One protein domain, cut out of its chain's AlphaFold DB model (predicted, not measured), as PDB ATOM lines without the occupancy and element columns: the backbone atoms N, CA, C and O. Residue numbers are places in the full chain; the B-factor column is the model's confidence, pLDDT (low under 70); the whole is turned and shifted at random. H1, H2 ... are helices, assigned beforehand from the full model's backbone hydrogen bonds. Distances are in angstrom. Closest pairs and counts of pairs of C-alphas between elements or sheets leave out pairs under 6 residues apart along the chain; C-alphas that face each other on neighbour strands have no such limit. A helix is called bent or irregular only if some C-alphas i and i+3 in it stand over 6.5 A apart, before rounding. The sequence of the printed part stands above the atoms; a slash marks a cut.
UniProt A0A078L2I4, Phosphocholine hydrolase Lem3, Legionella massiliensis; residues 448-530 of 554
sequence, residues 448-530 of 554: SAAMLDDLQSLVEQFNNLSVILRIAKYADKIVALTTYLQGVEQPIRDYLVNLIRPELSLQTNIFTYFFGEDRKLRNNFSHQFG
ATOM      1  N   SER A 448     -42.519  29.458 -64.104       90.88
ATOM      2  CA  SER A 448     -42.991  30.831 -64.280       90.88
ATOM      3  C   SER A 448     -41.814  31.773 -64.563       90.88
ATOM      4  O   SER A 448     -40.721  31.611 -64.017       90.88
ATOM      5  N   ALA A 449     -42.033  32.792 -65.400       90.38
ATOM      6  CA  ALA A 449     -40.990  33.769 -65.722       90.38
ATOM      7  C   ALA A 449     -40.476  34.501 -64.470       90.38
ATOM      8  O   ALA A 449     -39.269  34.661 -64.320       90.38
ATOM      9  N   ALA A 450     -41.380  34.859 -63.550       88.56
ATOM     10  CA  ALA A 450     -41.036  35.519 -62.293       88.56
ATOM     11  C   ALA A 450     -40.113  34.656 -61.416       88.56
ATOM     12  O   ALA A 450     -39.096  35.146 -60.942       88.56
ATOM     13  N   MET A 451     -40.407  33.356 -61.275       89.88
ATOM     14  CA  MET A 451     -39.550  32.429 -60.524       89.88
ATOM     15  C   MET A 451     -38.138  32.356 -61.114       89.88
ATOM     16  O   MET A 451     -37.157  32.339 -60.373       89.88
ATOM     17  N   LEU A 452     -38.025  32.312 -62.444       92.75
ATOM     18  CA  LEU A 452     -36.731  32.258 -63.119       92.75
ATOM     19  C   LEU A 452     -35.963  33.586 -63.022       92.75
ATOM     20  O   LEU A 452     -34.741  33.562 -62.888       92.75
ATOM     21  N   ASP A 453     -36.653  34.728 -63.045       90.56
ATOM     22  CA  ASP A 453     -36.042  36.048 -62.838       90.56
ATOM     23  C   ASP A 453     -35.518  36.208 -61.399       90.56
ATOM     24  O   ASP A 453     -34.382  36.647 -61.195       90.56
ATOM     25  N   ASP A 454     -36.295  35.767 -60.406       88.00
ATOM     26  CA  ASP A 454     -35.883  35.752 -58.999       88.00
ATOM     27  C   ASP A 454     -34.686  34.819 -58.776       88.00
ATOM     28  O   ASP A 454     -33.731  35.179 -58.082       88.00
ATOM     29  N   LEU A 455     -34.701  33.635 -59.399       89.88
ATOM     30  CA  LEU A 455     -33.584  32.696 -59.362       89.88
ATOM     31  C   LEU A 455     -32.326  33.302 -59.983       89.88
ATOM     32  O   LEU A 455     -31.248  33.206 -59.394       89.88
ATOM     33  N   GLN A 456     -32.456  33.938 -61.150       92.44
ATOM     34  CA  GLN A 456     -31.340  34.609 -61.805       92.44
ATOM     35  C   GLN A 456     -30.740  35.663 -60.873       92.44
ATOM     36  O   GLN A 456     -29.535  35.640 -60.624       92.44
ATOM     37  N   SER A 457     -31.581  36.535 -60.311       89.69
ATOM     38  CA  SER A 457     -31.149  37.565 -59.368       89.69
ATOM     39  C   SER A 457     -30.427  36.942 -58.170       89.69
ATOM     40  O   SER A 457     -29.288  37.301 -57.882       89.69
ATOM     41  N   LEU A 458     -31.018  35.935 -57.522       89.19
ATOM     42  CA  LEU A 458     -30.411  35.253 -56.380       89.19
ATOM     43  C   LEU A 458     -29.035  34.652 -56.709       89.19
ATOM     44  O   LEU A 458     -28.090  34.848 -55.942       89.19
ATOM     45  N   VAL A 459     -28.901  33.939 -57.831       90.31
ATOM     46  CA  VAL A 459     -27.637  33.299 -58.232       90.31
ATOM     47  C   VAL A 459     -26.581  34.344 -58.598       90.31
ATOM     48  O   VAL A 459     -25.427  34.203 -58.189       90.31
ATOM     49  N   GLU A 460     -26.949  35.421 -59.300       89.75
ATOM     50  CA  GLU A 460     -26.039  36.542 -59.581       89.75
ATOM     51  C   GLU A 460     -25.546  37.186 -58.281       89.75
ATOM     52  O   GLU A 460     -24.337  37.382 -58.096       89.75
ATOM     53  N   GLN A 461     -26.465  37.461 -57.349       89.38
ATOM     54  CA  GLN A 461     -26.115  38.057 -56.066       89.38
ATOM     55  C   GLN A 461     -25.248  37.116 -55.219       89.38
ATOM     56  O   GLN A 461     -24.308  37.575 -54.565       89.38
ATOM     57  N   PHE A 462     -25.521  35.809 -55.239       86.62
ATOM     58  CA  PHE A 462     -24.711  34.817 -54.538       86.62
ATOM     59  C   PHE A 462     -23.308  34.702 -55.137       86.62
ATOM     60  O   PHE A 462     -22.326  34.680 -54.397       86.62
ATOM     61  N   ASN A 463     -23.186  34.687 -56.464       85.00
ATOM     62  CA  ASN A 463     -21.891  34.576 -57.125       85.00
ATOM     63  C   ASN A 463     -20.988  35.778 -56.800       85.00
ATOM     64  O   ASN A 463     -19.837  35.599 -56.397       85.00
ATOM     65  N   ASN A 464     -21.529  36.997 -56.862       85.50
ATOM     66  CA  ASN A 464     -20.836  38.214 -56.423       85.50
ATOM     67  C   ASN A 464     -20.404  38.127 -54.953       85.50
ATOM     68  O   ASN A 464     -19.273  38.467 -54.599       85.50
ATOM     69  N   LEU A 465     -21.288  37.620 -54.093       85.31
ATOM     70  CA  LEU A 465     -20.994  37.443 -52.680       85.31
ATOM     71  C   LEU A 465     -19.896  36.394 -52.446       85.31
ATOM     72  O   LEU A 465     -19.039  36.588 -51.584       85.31
ATOM     73  N   SER A 466     -19.857  35.318 -53.234       80.94
ATOM     74  CA  SER A 466     -18.832  34.273 -53.140       80.94
ATOM     75  C   SER A 466     -17.416  34.821 -53.371       80.94
ATOM     76  O   SER A 466     -16.465  34.383 -52.719       80.94
ATOM     77  N   VAL A 467     -17.271  35.845 -54.223       82.62
ATOM     78  CA  VAL A 467     -16.005  36.569 -54.430       82.62
ATOM     79  C   VAL A 467     -15.597  37.312 -53.158       82.62
ATOM     80  O   VAL A 467     -14.440  37.235 -52.743       82.62
ATOM     81  N   ILE A 468     -16.546  37.976 -52.491       85.81
ATOM     82  CA  ILE A 468     -16.308  38.683 -51.225       85.81
ATOM     83  C   ILE A 468     -15.912  37.693 -50.119       85.81
ATOM     84  O   ILE A 468     -14.986  37.952 -49.349       85.81
ATOM     85  N   LEU A 469     -16.546  36.518 -50.062       81.25
ATOM     86  CA  LEU A 469     -16.226  35.486 -49.070       81.25
ATOM     87  C   LEU A 469     -14.786  34.957 -49.175       81.25
ATOM     88  O   LEU A 469     -14.244  34.492 -48.167       81.25
ATOM     89  N   ARG A 470     -14.143  35.072 -50.345       81.94
ATOM     90  CA  ARG A 470     -12.736  34.683 -50.569       81.94
ATOM     91  C   ARG A 470     -11.721  35.699 -50.034       81.94
ATOM     92  O   ARG A 470     -10.529  35.396 -50.012       81.94
ATOM     93  N   ILE A 471     -12.150  36.878 -49.572       81.75
ATOM     94  CA  ILE A 471     -11.252  37.870 -48.959       81.75
ATOM     95  C   ILE A 471     -10.588  37.259 -47.715       81.75
ATOM     96  O   ILE A 471     -11.260  36.842 -46.774       81.75
ATOM     97  N   ALA A 472      -9.253  37.213 -47.698       78.56
ATOM     98  CA  ALA A 472      -8.503  36.544 -46.634       78.56
ATOM     99  C   ALA A 472      -8.618  37.257 -45.275       78.56
ATOM    100  O   ALA A 472      -8.752  36.611 -44.236       78.56
ATOM    101  N   LYS A 473      -8.575  38.595 -45.267       82.56
ATOM    102  CA  LYS A 473      -8.630  39.395 -44.038       82.56
ATOM    103  C   LYS A 473     -10.073  39.545 -43.556       82.56
ATOM    104  O   LYS A 473     -10.908  40.116 -44.253       82.56
ATOM    105  N   TYR A 474     -10.352  39.057 -42.346       77.50
ATOM    106  CA  TYR A 474     -11.706  39.005 -41.783       77.50
ATOM    107  C   TYR A 474     -12.378  40.385 -41.698       77.50
ATOM    108  O   TYR A 474     -13.499  40.533 -42.175       77.50
ATOM    109  N   ALA A 475     -11.694  41.404 -41.168       79.88
ATOM    110  CA  ALA A 475     -12.222  42.770 -41.114       79.88
ATOM    111  C   ALA A 475     -12.661  43.293 -42.494       79.88
ATOM    112  O   ALA A 475     -13.780  43.778 -42.647       79.88
ATOM    113  N   ASP A 476     -11.804  43.136 -43.505       83.19
ATOM    114  CA  ASP A 476     -12.064  43.619 -44.865       83.19
ATOM    115  C   ASP A 476     -13.221  42.835 -45.506       83.19
ATOM    116  O   ASP A 476     -14.072  43.423 -46.170       83.19
ATOM    117  N   LYS A 477     -13.306  41.524 -45.228       83.00
ATOM    118  CA  LYS A 477     -14.433  40.669 -45.623       83.00
ATOM    119  C   LYS A 477     -15.748  41.167 -45.025       83.00
ATOM    120  O   LYS A 477     -16.706  41.352 -45.764       83.00
ATOM    121  N   ILE A 478     -15.809  41.395 -43.711       82.94
ATOM    122  CA  ILE A 478     -17.042  41.831 -43.036       82.94
ATOM    123  C   ILE A 478     -17.475  43.219 -43.511       82.94
ATOM    124  O   ILE A 478     -18.662  43.430 -43.755       82.94
ATOM    125  N   VAL A 479     -16.538  44.155 -43.694       85.56
ATOM    126  CA  VAL A 479     -16.847  45.486 -44.238       85.56
ATOM    127  C   VAL A 479     -17.413  45.368 -45.654       85.56
ATOM    128  O   VAL A 479     -18.500  45.884 -45.911       85.56
ATOM    129  N   ALA A 480     -16.741  44.629 -46.541       87.25
ATOM    130  CA  ALA A 480     -17.200  44.424 -47.912       87.25
ATOM    131  C   ALA A 480     -18.567  43.717 -47.975       87.25
ATOM    132  O   ALA A 480     -19.435  44.145 -48.731       87.25
ATOM    133  N   LEU A 481     -18.794  42.695 -47.140       87.56
ATOM    134  CA  LEU A 481     -20.090  42.019 -47.021       87.56
ATOM    135  C   LEU A 481     -21.188  42.972 -46.547       87.56
ATOM    136  O   LEU A 481     -22.284  42.954 -47.099       87.56
ATOM    137  N   THR A 482     -20.903  43.818 -45.552       86.12
ATOM    138  CA  THR A 482     -21.874  44.794 -45.027       86.12
ATOM    139  C   THR A 482     -22.295  45.777 -46.111       86.12
ATOM    140  O   THR A 482     -23.487  45.985 -46.322       86.12
ATOM    141  N   THR A 483     -21.318  46.365 -46.807       89.62
ATOM    142  CA  THR A 483     -21.564  47.320 -47.892       89.62
ATOM    143  C   THR A 483     -22.331  46.673 -49.036       89.62
ATOM    144  O   THR A 483     -23.285  47.259 -49.538       89.62
ATOM    145  N   TYR A 484     -21.952  45.455 -49.423       90.31
ATOM    146  CA  TYR A 484     -22.620  44.725 -50.490       90.31
ATOM    147  C   TYR A 484     -24.081  44.418 -50.145       90.31
ATOM    148  O   TYR A 484     -24.981  44.817 -50.876       90.31
ATOM    149  N   LEU A 485     -24.334  43.788 -48.992       87.94
ATOM    150  CA  LEU A 485     -25.680  43.383 -48.575       87.94
ATOM    151  C   LEU A 485     -26.620  44.573 -48.337       87.94
ATOM    152  O   LEU A 485     -27.828  44.424 -48.484       87.94
ATOM    153  N   GLN A 486     -26.114  45.767 -48.010       87.75
ATOM    154  CA  GLN A 486     -26.944  46.980 -47.942       87.75
ATOM    155  C   GLN A 486     -27.562  47.363 -49.295       87.75
ATOM    156  O   GLN A 486     -28.633  47.967 -49.308       87.75
ATOM    157  N   GLY A 487     -26.905  47.019 -50.408       84.38
ATOM    158  CA  GLY A 487     -27.382  47.277 -51.767       84.38
ATOM    159  C   GLY A 487     -28.281  46.182 -52.348       84.38
ATOM    160  O   GLY A 487     -28.777  46.354 -53.458       84.38
ATOM    161  N   VAL A 488     -28.491  45.075 -51.628       86.12
ATOM    162  CA  VAL A 488     -29.330  43.952 -52.070       86.12
ATOM    163  C   VAL A 488     -30.753  44.116 -51.536       86.12
ATOM    164  O   VAL A 488     -30.955  44.476 -50.371       86.12
ATOM    165  N   GLU A 489     -31.744  43.825 -52.380       84.69
ATOM    166  CA  GLU A 489     -33.157  43.840 -51.997       84.69
ATOM    167  C   GLU A 489     -33.445  42.884 -50.834       84.69
ATOM    168  O   GLU A 489     -32.882  41.793 -50.741       84.69
ATOM    169  N   GLN A 490     -34.335  43.304 -49.931       81.62
ATOM    170  CA  GLN A 490     -34.527  42.665 -48.628       81.62
ATOM    171  C   GLN A 490     -34.824  41.150 -48.687       81.62
ATOM    172  O   GLN A 490     -34.144  40.422 -47.965       81.62
ATOM    173  N   PRO A 491     -35.722  40.634 -49.553       78.44
ATOM    174  CA  PRO A 491     -36.010  39.195 -49.596       78.44
ATOM    175  C   PRO A 491     -34.793  38.340 -49.986       78.44
ATOM    176  O   PRO A 491     -34.516  37.315 -49.366       78.44
ATOM    177  N   ILE A 492     -34.025  38.788 -50.983       81.44
ATOM    178  CA  ILE A 492     -32.811  38.100 -51.447       81.44
ATOM    179  C   ILE A 492     -31.704  38.233 -50.401       81.44
ATOM    180  O   ILE A 492     -30.999  37.271 -50.099       81.44
ATOM    181  N   ARG A 493     -31.566  39.422 -49.809       85.62
ATOM    182  CA  ARG A 493     -30.575  39.708 -48.774       85.62
ATOM    183  C   ARG A 493     -30.725  38.789 -47.570       85.62
ATOM    184  O   ARG A 493     -29.725  38.234 -47.126       85.62
ATOM    185  N   ASP A 494     -31.939  38.622 -47.059       81.19
ATOM    186  CA  ASP A 494     -32.193  37.805 -45.870       81.19
ATOM    187  C   ASP A 494     -31.843  36.328 -46.147       81.19
ATOM    188  O   ASP A 494     -31.197  35.664 -45.330       81.19
ATOM    189  N   TYR A 495     -32.146  35.842 -47.357       79.06
ATOM    190  CA  TYR A 495     -31.746  34.510 -47.809       79.06
ATOM    191  C   TYR A 495     -30.218  34.353 -47.912       79.06
ATOM    192  O   TYR A 495     -29.653  33.403 -47.366       79.06
ATOM    193  N   LEU A 496     -29.527  35.302 -48.554       82.88
ATOM    194  CA  LEU A 496     -28.063  35.304 -48.662       82.88
ATOM    195  C   LEU A 496     -27.390  35.350 -47.286       82.88
ATOM    196  O   LEU A 496     -26.427  34.627 -47.050       82.88
ATOM    197  N   VAL A 497     -27.905  36.165 -46.364       82.62
ATOM    198  CA  VAL A 497     -27.409  36.278 -44.985       82.62
ATOM    199  C   VAL A 497     -27.519  34.942 -44.246       82.62
ATOM    200  O   VAL A 497     -26.571  34.532 -43.571       82.62
ATOM    201  N   ASN A 498     -28.641  34.236 -44.391       76.75
ATOM    202  CA  ASN A 498     -28.824  32.911 -43.799       76.75
ATOM    203  C   ASN A 498     -27.889  31.866 -44.411       76.75
ATOM    204  O   ASN A 498     -27.318  31.046 -43.689       76.75
ATOM    205  N   LEU A 499     -27.685  31.927 -45.725       75.69
ATOM    206  CA  LEU A 499     -26.806  31.015 -46.440       75.69
ATOM    207  C   LEU A 499     -25.353  31.135 -45.959       75.69
ATOM    208  O   LEU A 499     -24.723  30.119 -45.674       75.69
ATOM    209  N   ILE A 500     -24.861  32.366 -45.796       78.00
ATOM    210  CA  ILE A 500     -23.453  32.658 -45.480       78.00
ATOM    211  C   ILE A 500     -23.156  32.616 -43.975       78.00
ATOM    212  O   ILE A 500     -22.023  32.834 -43.547       78.00
ATOM    213  N   ARG A 501     -24.185  32.407 -43.141       76.19
ATOM    214  CA  ARG A 501     -24.090  32.448 -41.675       76.19
ATOM    215  C   ARG A 501     -22.964  31.549 -41.129       76.19
ATOM    216  O   ARG A 501     -22.209  32.034 -40.284       76.19
ATOM    217  N   PRO A 502     -22.774  30.300 -41.598       69.50
ATOM    218  CA  PRO A 502     -21.654  29.464 -41.151       69.50
ATOM    219  C   PRO A 502     -20.272  30.000 -41.543       69.50
ATOM    220  O   PRO A 502     -19.318  29.870 -40.778       69.50
ATOM    221  N   GLU A 503     -20.157  30.659 -42.695       71.00
ATOM    222  CA  GLU A 503     -18.929  31.270 -43.210       71.00
ATOM    223  C   GLU A 503     -18.534  32.542 -42.438       71.00
ATOM    224  O   GLU A 503     -17.384  32.985 -42.492       71.00
ATOM    225  N   LEU A 504     -19.481  33.113 -41.686       67.81
ATOM    226  CA  LEU A 504     -19.284  34.230 -40.760       67.81
ATOM    227  C   LEU A 504     -18.853  33.780 -39.355       67.81
ATOM    228  O   LEU A 504     -18.697  34.615 -38.453       67.81
ATOM    229  N   SER A 505     -18.693  32.471 -39.126       64.62
ATOM    230  CA  SER A 505     -18.142  31.961 -37.875       64.62
ATOM    231  C   SER A 505     -16.651  32.298 -37.771       64.62
ATOM    232  O   SER A 505     -15.876  32.184 -38.720       64.62
ATOM    233  N   LEU A 506     -16.231  32.767 -36.597       57.16
ATOM    234  CA  LEU A 506     -14.823  33.030 -36.327       57.16
ATOM    235  C   LEU A 506     -14.081  31.687 -36.226       57.16
ATOM    236  O   LEU A 506     -14.289  30.945 -35.266       57.16
ATOM    237  N   GLN A 507     -13.165  31.396 -37.156       52.66
ATOM    238  CA  GLN A 507     -12.127  30.380 -36.940       52.66
ATOM    239  C   GLN A 507     -11.129  30.912 -35.897       52.66
ATOM    240  O   GLN A 507     -10.066  31.432 -36.225       52.66
ATOM    241  N   THR A 508     -11.505  30.900 -34.619       49.28
ATOM    242  CA  THR A 508     -10.694  31.505 -33.551       49.28
ATOM    243  C   THR A 508      -9.808  30.495 -32.834       49.28
ATOM    244  O   THR A 508     -10.308  29.610 -32.147       49.28
ATOM    245  N   ASN A 509      -8.493  30.742 -32.866       46.06
ATOM    246  CA  ASN A 509      -7.629  30.488 -31.712       46.06
ATOM    247  C   ASN A 509      -7.944  31.524 -30.611       46.06
ATOM    248  O   ASN A 509      -8.309  32.665 -30.896       46.06
ATOM    249  N   ILE A 510      -7.765  31.134 -29.346       45.00
ATOM    250  CA  ILE A 510      -8.140  31.876 -28.121       45.00
ATOM    251  C   ILE A 510      -7.647  33.342 -28.046       45.00
ATOM    252  O   ILE A 510      -8.219  34.137 -27.307       45.00
ATOM    253  N   PHE A 511      -6.636  33.756 -28.816       43.28
ATOM    254  CA  PHE A 511      -6.088  35.120 -28.751       43.28
ATOM    255  C   PHE A 511      -6.865  36.169 -29.567       43.28
ATOM    256  O   PHE A 511      -7.009  37.301 -29.107       43.28
ATOM    257  N   THR A 512      -7.457  35.817 -30.715       50.72
ATOM    258  CA  THR A 512      -8.358  36.722 -31.470       50.72
ATOM    259  C   THR A 512      -9.687  36.944 -30.735       50.72
ATOM    260  O   THR A 512     -10.374  37.940 -30.952       50.72
ATOM    261  N   TYR A 513     -10.013  36.036 -29.812       46.56
ATOM    262  CA  TYR A 513     -11.227  36.008 -28.998       46.56
ATOM    263  C   TYR A 513     -11.353  37.189 -28.019       46.56
ATOM    264  O   TYR A 513     -12.457  37.676 -27.764       46.56
ATOM    265  N   PHE A 514     -10.230  37.666 -27.469       42.50
ATOM    266  CA  PHE A 514     -10.241  38.634 -26.369       42.50
ATOM    267  C   PHE A 514     -10.054  40.102 -26.790       42.50
ATOM    268  O   PHE A 514     -10.511  40.973 -26.054       42.50
ATOM    269  N   PHE A 515      -9.446  40.411 -27.947       51.03
ATOM    270  CA  PHE A 515      -8.983  41.789 -28.229       51.03
ATOM    271  C   PHE A 515      -9.150  42.326 -29.670       51.03
ATOM    272  O   PHE A 515      -8.702  43.436 -29.943       51.03
ATOM    273  N   GLY A 516      -9.786  41.614 -30.602       58.62
ATOM    274  CA  GLY A 516      -9.828  42.044 -32.013       58.62
ATOM    275  C   GLY A 516     -10.983  42.989 -32.380       58.62
ATOM    276  O   GLY A 516     -12.133  42.733 -32.015       58.62
ATOM    277  N   GLU A 517     -10.708  44.023 -33.188       67.94
ATOM    278  CA  GLU A 517     -11.719  44.811 -33.931       67.94
ATOM    279  C   GLU A 517     -12.717  43.916 -34.692       67.94
ATOM    280  O   GLU A 517     -13.902  44.240 -34.792       67.94
ATOM    281  N   ASP A 518     -12.266  42.733 -35.112       68.12
ATOM    282  CA  ASP A 518     -13.049  41.682 -35.765       68.12
ATOM    283  C   ASP A 518     -14.309  41.269 -34.983       68.12
ATOM    284  O   ASP A 518     -15.363  41.037 -35.579       68.12
ATOM    285  N   ARG A 519     -14.258  41.227 -33.640       69.31
ATOM    286  CA  ARG A 519     -15.429  40.885 -32.810       69.31
ATOM    287  C   ARG A 519     -16.487  41.987 -32.843       69.31
ATOM    288  O   ARG A 519     -17.680  41.689 -32.896       69.31
ATOM    289  N   LYS A 520     -16.065  43.255 -32.809       74.12
ATOM    290  CA  LYS A 520     -16.978  44.405 -32.902       74.12
ATOM    291  C   LYS A 520     -17.623  44.464 -34.284       74.12
ATOM    292  O   LYS A 520     -18.838  44.612 -34.367       74.12
ATOM    293  N   LEU A 521     -16.830  44.277 -35.341       75.12
ATOM    294  CA  LEU A 521     -17.317  44.221 -36.720       75.12
ATOM    295  C   LEU A 521     -18.348  43.104 -36.906       75.12
ATOM    296  O   LEU A 521     -19.422  43.352 -37.447       75.12
ATOM    297  N   ARG A 522     -18.075  41.904 -36.378       72.94
ATOM    298  CA  ARG A 522     -19.022  40.784 -36.412       72.94
ATOM    299  C   ARG A 522     -20.322  41.086 -35.670       72.94
ATOM    300  O   ARG A 522     -21.389  40.870 -36.223       72.94
ATOM    301  N   ASN A 523     -20.249  41.582 -34.436       76.00
ATOM    302  CA  ASN A 523     -21.450  41.878 -33.653       76.00
ATOM    303  C   ASN A 523     -22.302  42.978 -34.307       76.00
ATOM    304  O   ASN A 523     -23.525  42.871 -34.305       76.00
ATOM    305  N   ASN A 524     -21.666  43.995 -34.898       81.06
ATOM    306  CA  ASN A 524     -22.367  45.025 -35.665       81.06
ATOM    307  C   ASN A 524     -23.056  44.426 -36.895       81.06
ATOM    308  O   ASN A 524     -24.231  44.699 -37.114       81.06
ATOM    309  N   PHE A 525     -22.360  43.566 -37.644       81.38
ATOM    310  CA  PHE A 525     -22.934  42.836 -38.774       81.38
ATOM    311  C   PHE A 525     -24.146  41.991 -38.344       81.38
ATOM    312  O   PHE A 525     -25.228  42.122 -38.911       81.38
ATOM    313  N   SER A 526     -23.999  41.170 -37.298       76.56
ATOM    314  CA  SER A 526     -25.070  40.310 -36.782       76.56
ATOM    315  C   SER A 526     -26.285  41.101 -36.301       76.56
ATOM    316  O   SER A 526     -27.414  40.700 -36.569       76.56
ATOM    317  N   HIS A 527     -26.067  42.240 -35.635       80.56
ATOM    318  CA  HIS A 527     -27.143  43.138 -35.218       80.56
ATOM    319  C   HIS A 527     -27.839  43.786 -36.421       80.56
ATOM    320  O   HIS A 527     -29.060  43.906 -36.442       80.56
ATOM    321  N   GLN A 528     -27.073  44.222 -37.419       81.62
ATOM    322  CA  GLN A 528     -27.598  44.919 -38.589       81.62
ATOM    323  C   GLN A 528     -28.451  44.016 -39.491       81.62
ATOM    324  O   GLN A 528     -29.421  44.498 -40.070       81.62
ATOM    325  N   PHE A 529     -28.118  42.726 -39.590       80.06
ATOM    326  CA  PHE A 529     -28.825  41.761 -40.442       80.06
ATOM    327  C   PHE A 529     -29.629  40.707 -39.658       80.06
ATOM    328  O   PHE A 529     -29.961  39.660 -40.199       80.06
ATOM    329  N   GLY A 530     -29.945  40.962 -38.382       69.88
ATOM    330  CA  GLY A 530     -30.918  40.161 -37.624       69.88
ATOM    331  C   GLY A 530     -30.514  38.710 -37.320       69.88
ATOM    332  O   GLY A 530     -31.381  37.872 -37.099       69.88
TER     333      GLY A 530
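AT A GLANCE: This is residues 448 to 530 of the 554 residues of the protein "Phosphocholine hydrolase Lem3" of Legionella massiliensis (UniProt A0A078L2I4). A long helix, H1, turns back at its end into H2 in a helical hairpin, and H5 lies side by side with H2, so that H2 stands between the last turns of H1 and H5. H3 comes after H2 and sits near both H1 and H2, while residues 448 to 453 stick out at one end of the whole and residues 508 to 515, which include tiny H4, stick out at the other. The printed part has 83 residues with five named helices in the order H1, H2, H3, H4, H5 and no named strand; its class is all helix. It is only just loose, close to compact, with a radius of gyration of the C-alphas of 14.3 A, and its C-alphas span 51 by 22 by 18 A, a length to which the two free ends add.

IN THESE COORDINATES: H1 takes residues 449 to 469, beginning at C-alpha 449 at (-40.990, 33.769, -65.722), and is 29.9 A long from first to last C-alpha. H2, residues 474 to 486, is 18.3 A long and begins at C-alpha 474 at (-11.706, 39.005, -41.783). H3, residues 490 to 499, measures 14.1 A. H4, residues 512 to 515, is neither bent nor irregular, but only just: C-alphas 512 and 515 are 6.0 A apart. H5, residues 517 to 528, is 16.5 A long and ends at C-alpha 528 at (-27.598, 44.919, -38.589).

HOW THE PARTS SIT: H1 and H2 touch, H1 with residues 465 to 469 alone; their closest C-alphas, of Ile 468 and Lys 477, are 6.2 A apart. This hairpin runs opposite ways at a shallow tilt of 23 degrees. H3 is close to H1 but not clearly touching, with the C-alphas of Leu 458 and Ile 492 closest at 6.2 A, at a steep tilt of 51 degrees. H3 is also close to H2 but not clearly touching, the closest C-alphas being those of Leu 485 and Arg 493 at 6.1 A. H4 is close to H5 but not clearly touching, with the C-alphas of Tyr 513 and Arg 519 closest at 7.5 A. H5 touches H2, with the C-alphas of Ala 475 and Asp 518 closest at 5.5 A, and runs the same way at a shallow tilt of 20 degrees. H5 is apart from H1 and H3. In H1, H2, H3 and H5 every O i to N i+4 pair is within hydrogen-bond range; H4 is too short for such a pair, and its one O i to N i+3 pair is not within range.

THE WHOLE: The two C-alphas farthest apart, of Ser 448 and Phe 511, are 51.4 A from each other. The printed part has no cut. The link from H3 to H4, residues 500 to 511, is long; the others are tight. The mean pLDDT of the printed part is 77.8, and residue 502, residues 504 to 519 and residue 530 are under 70.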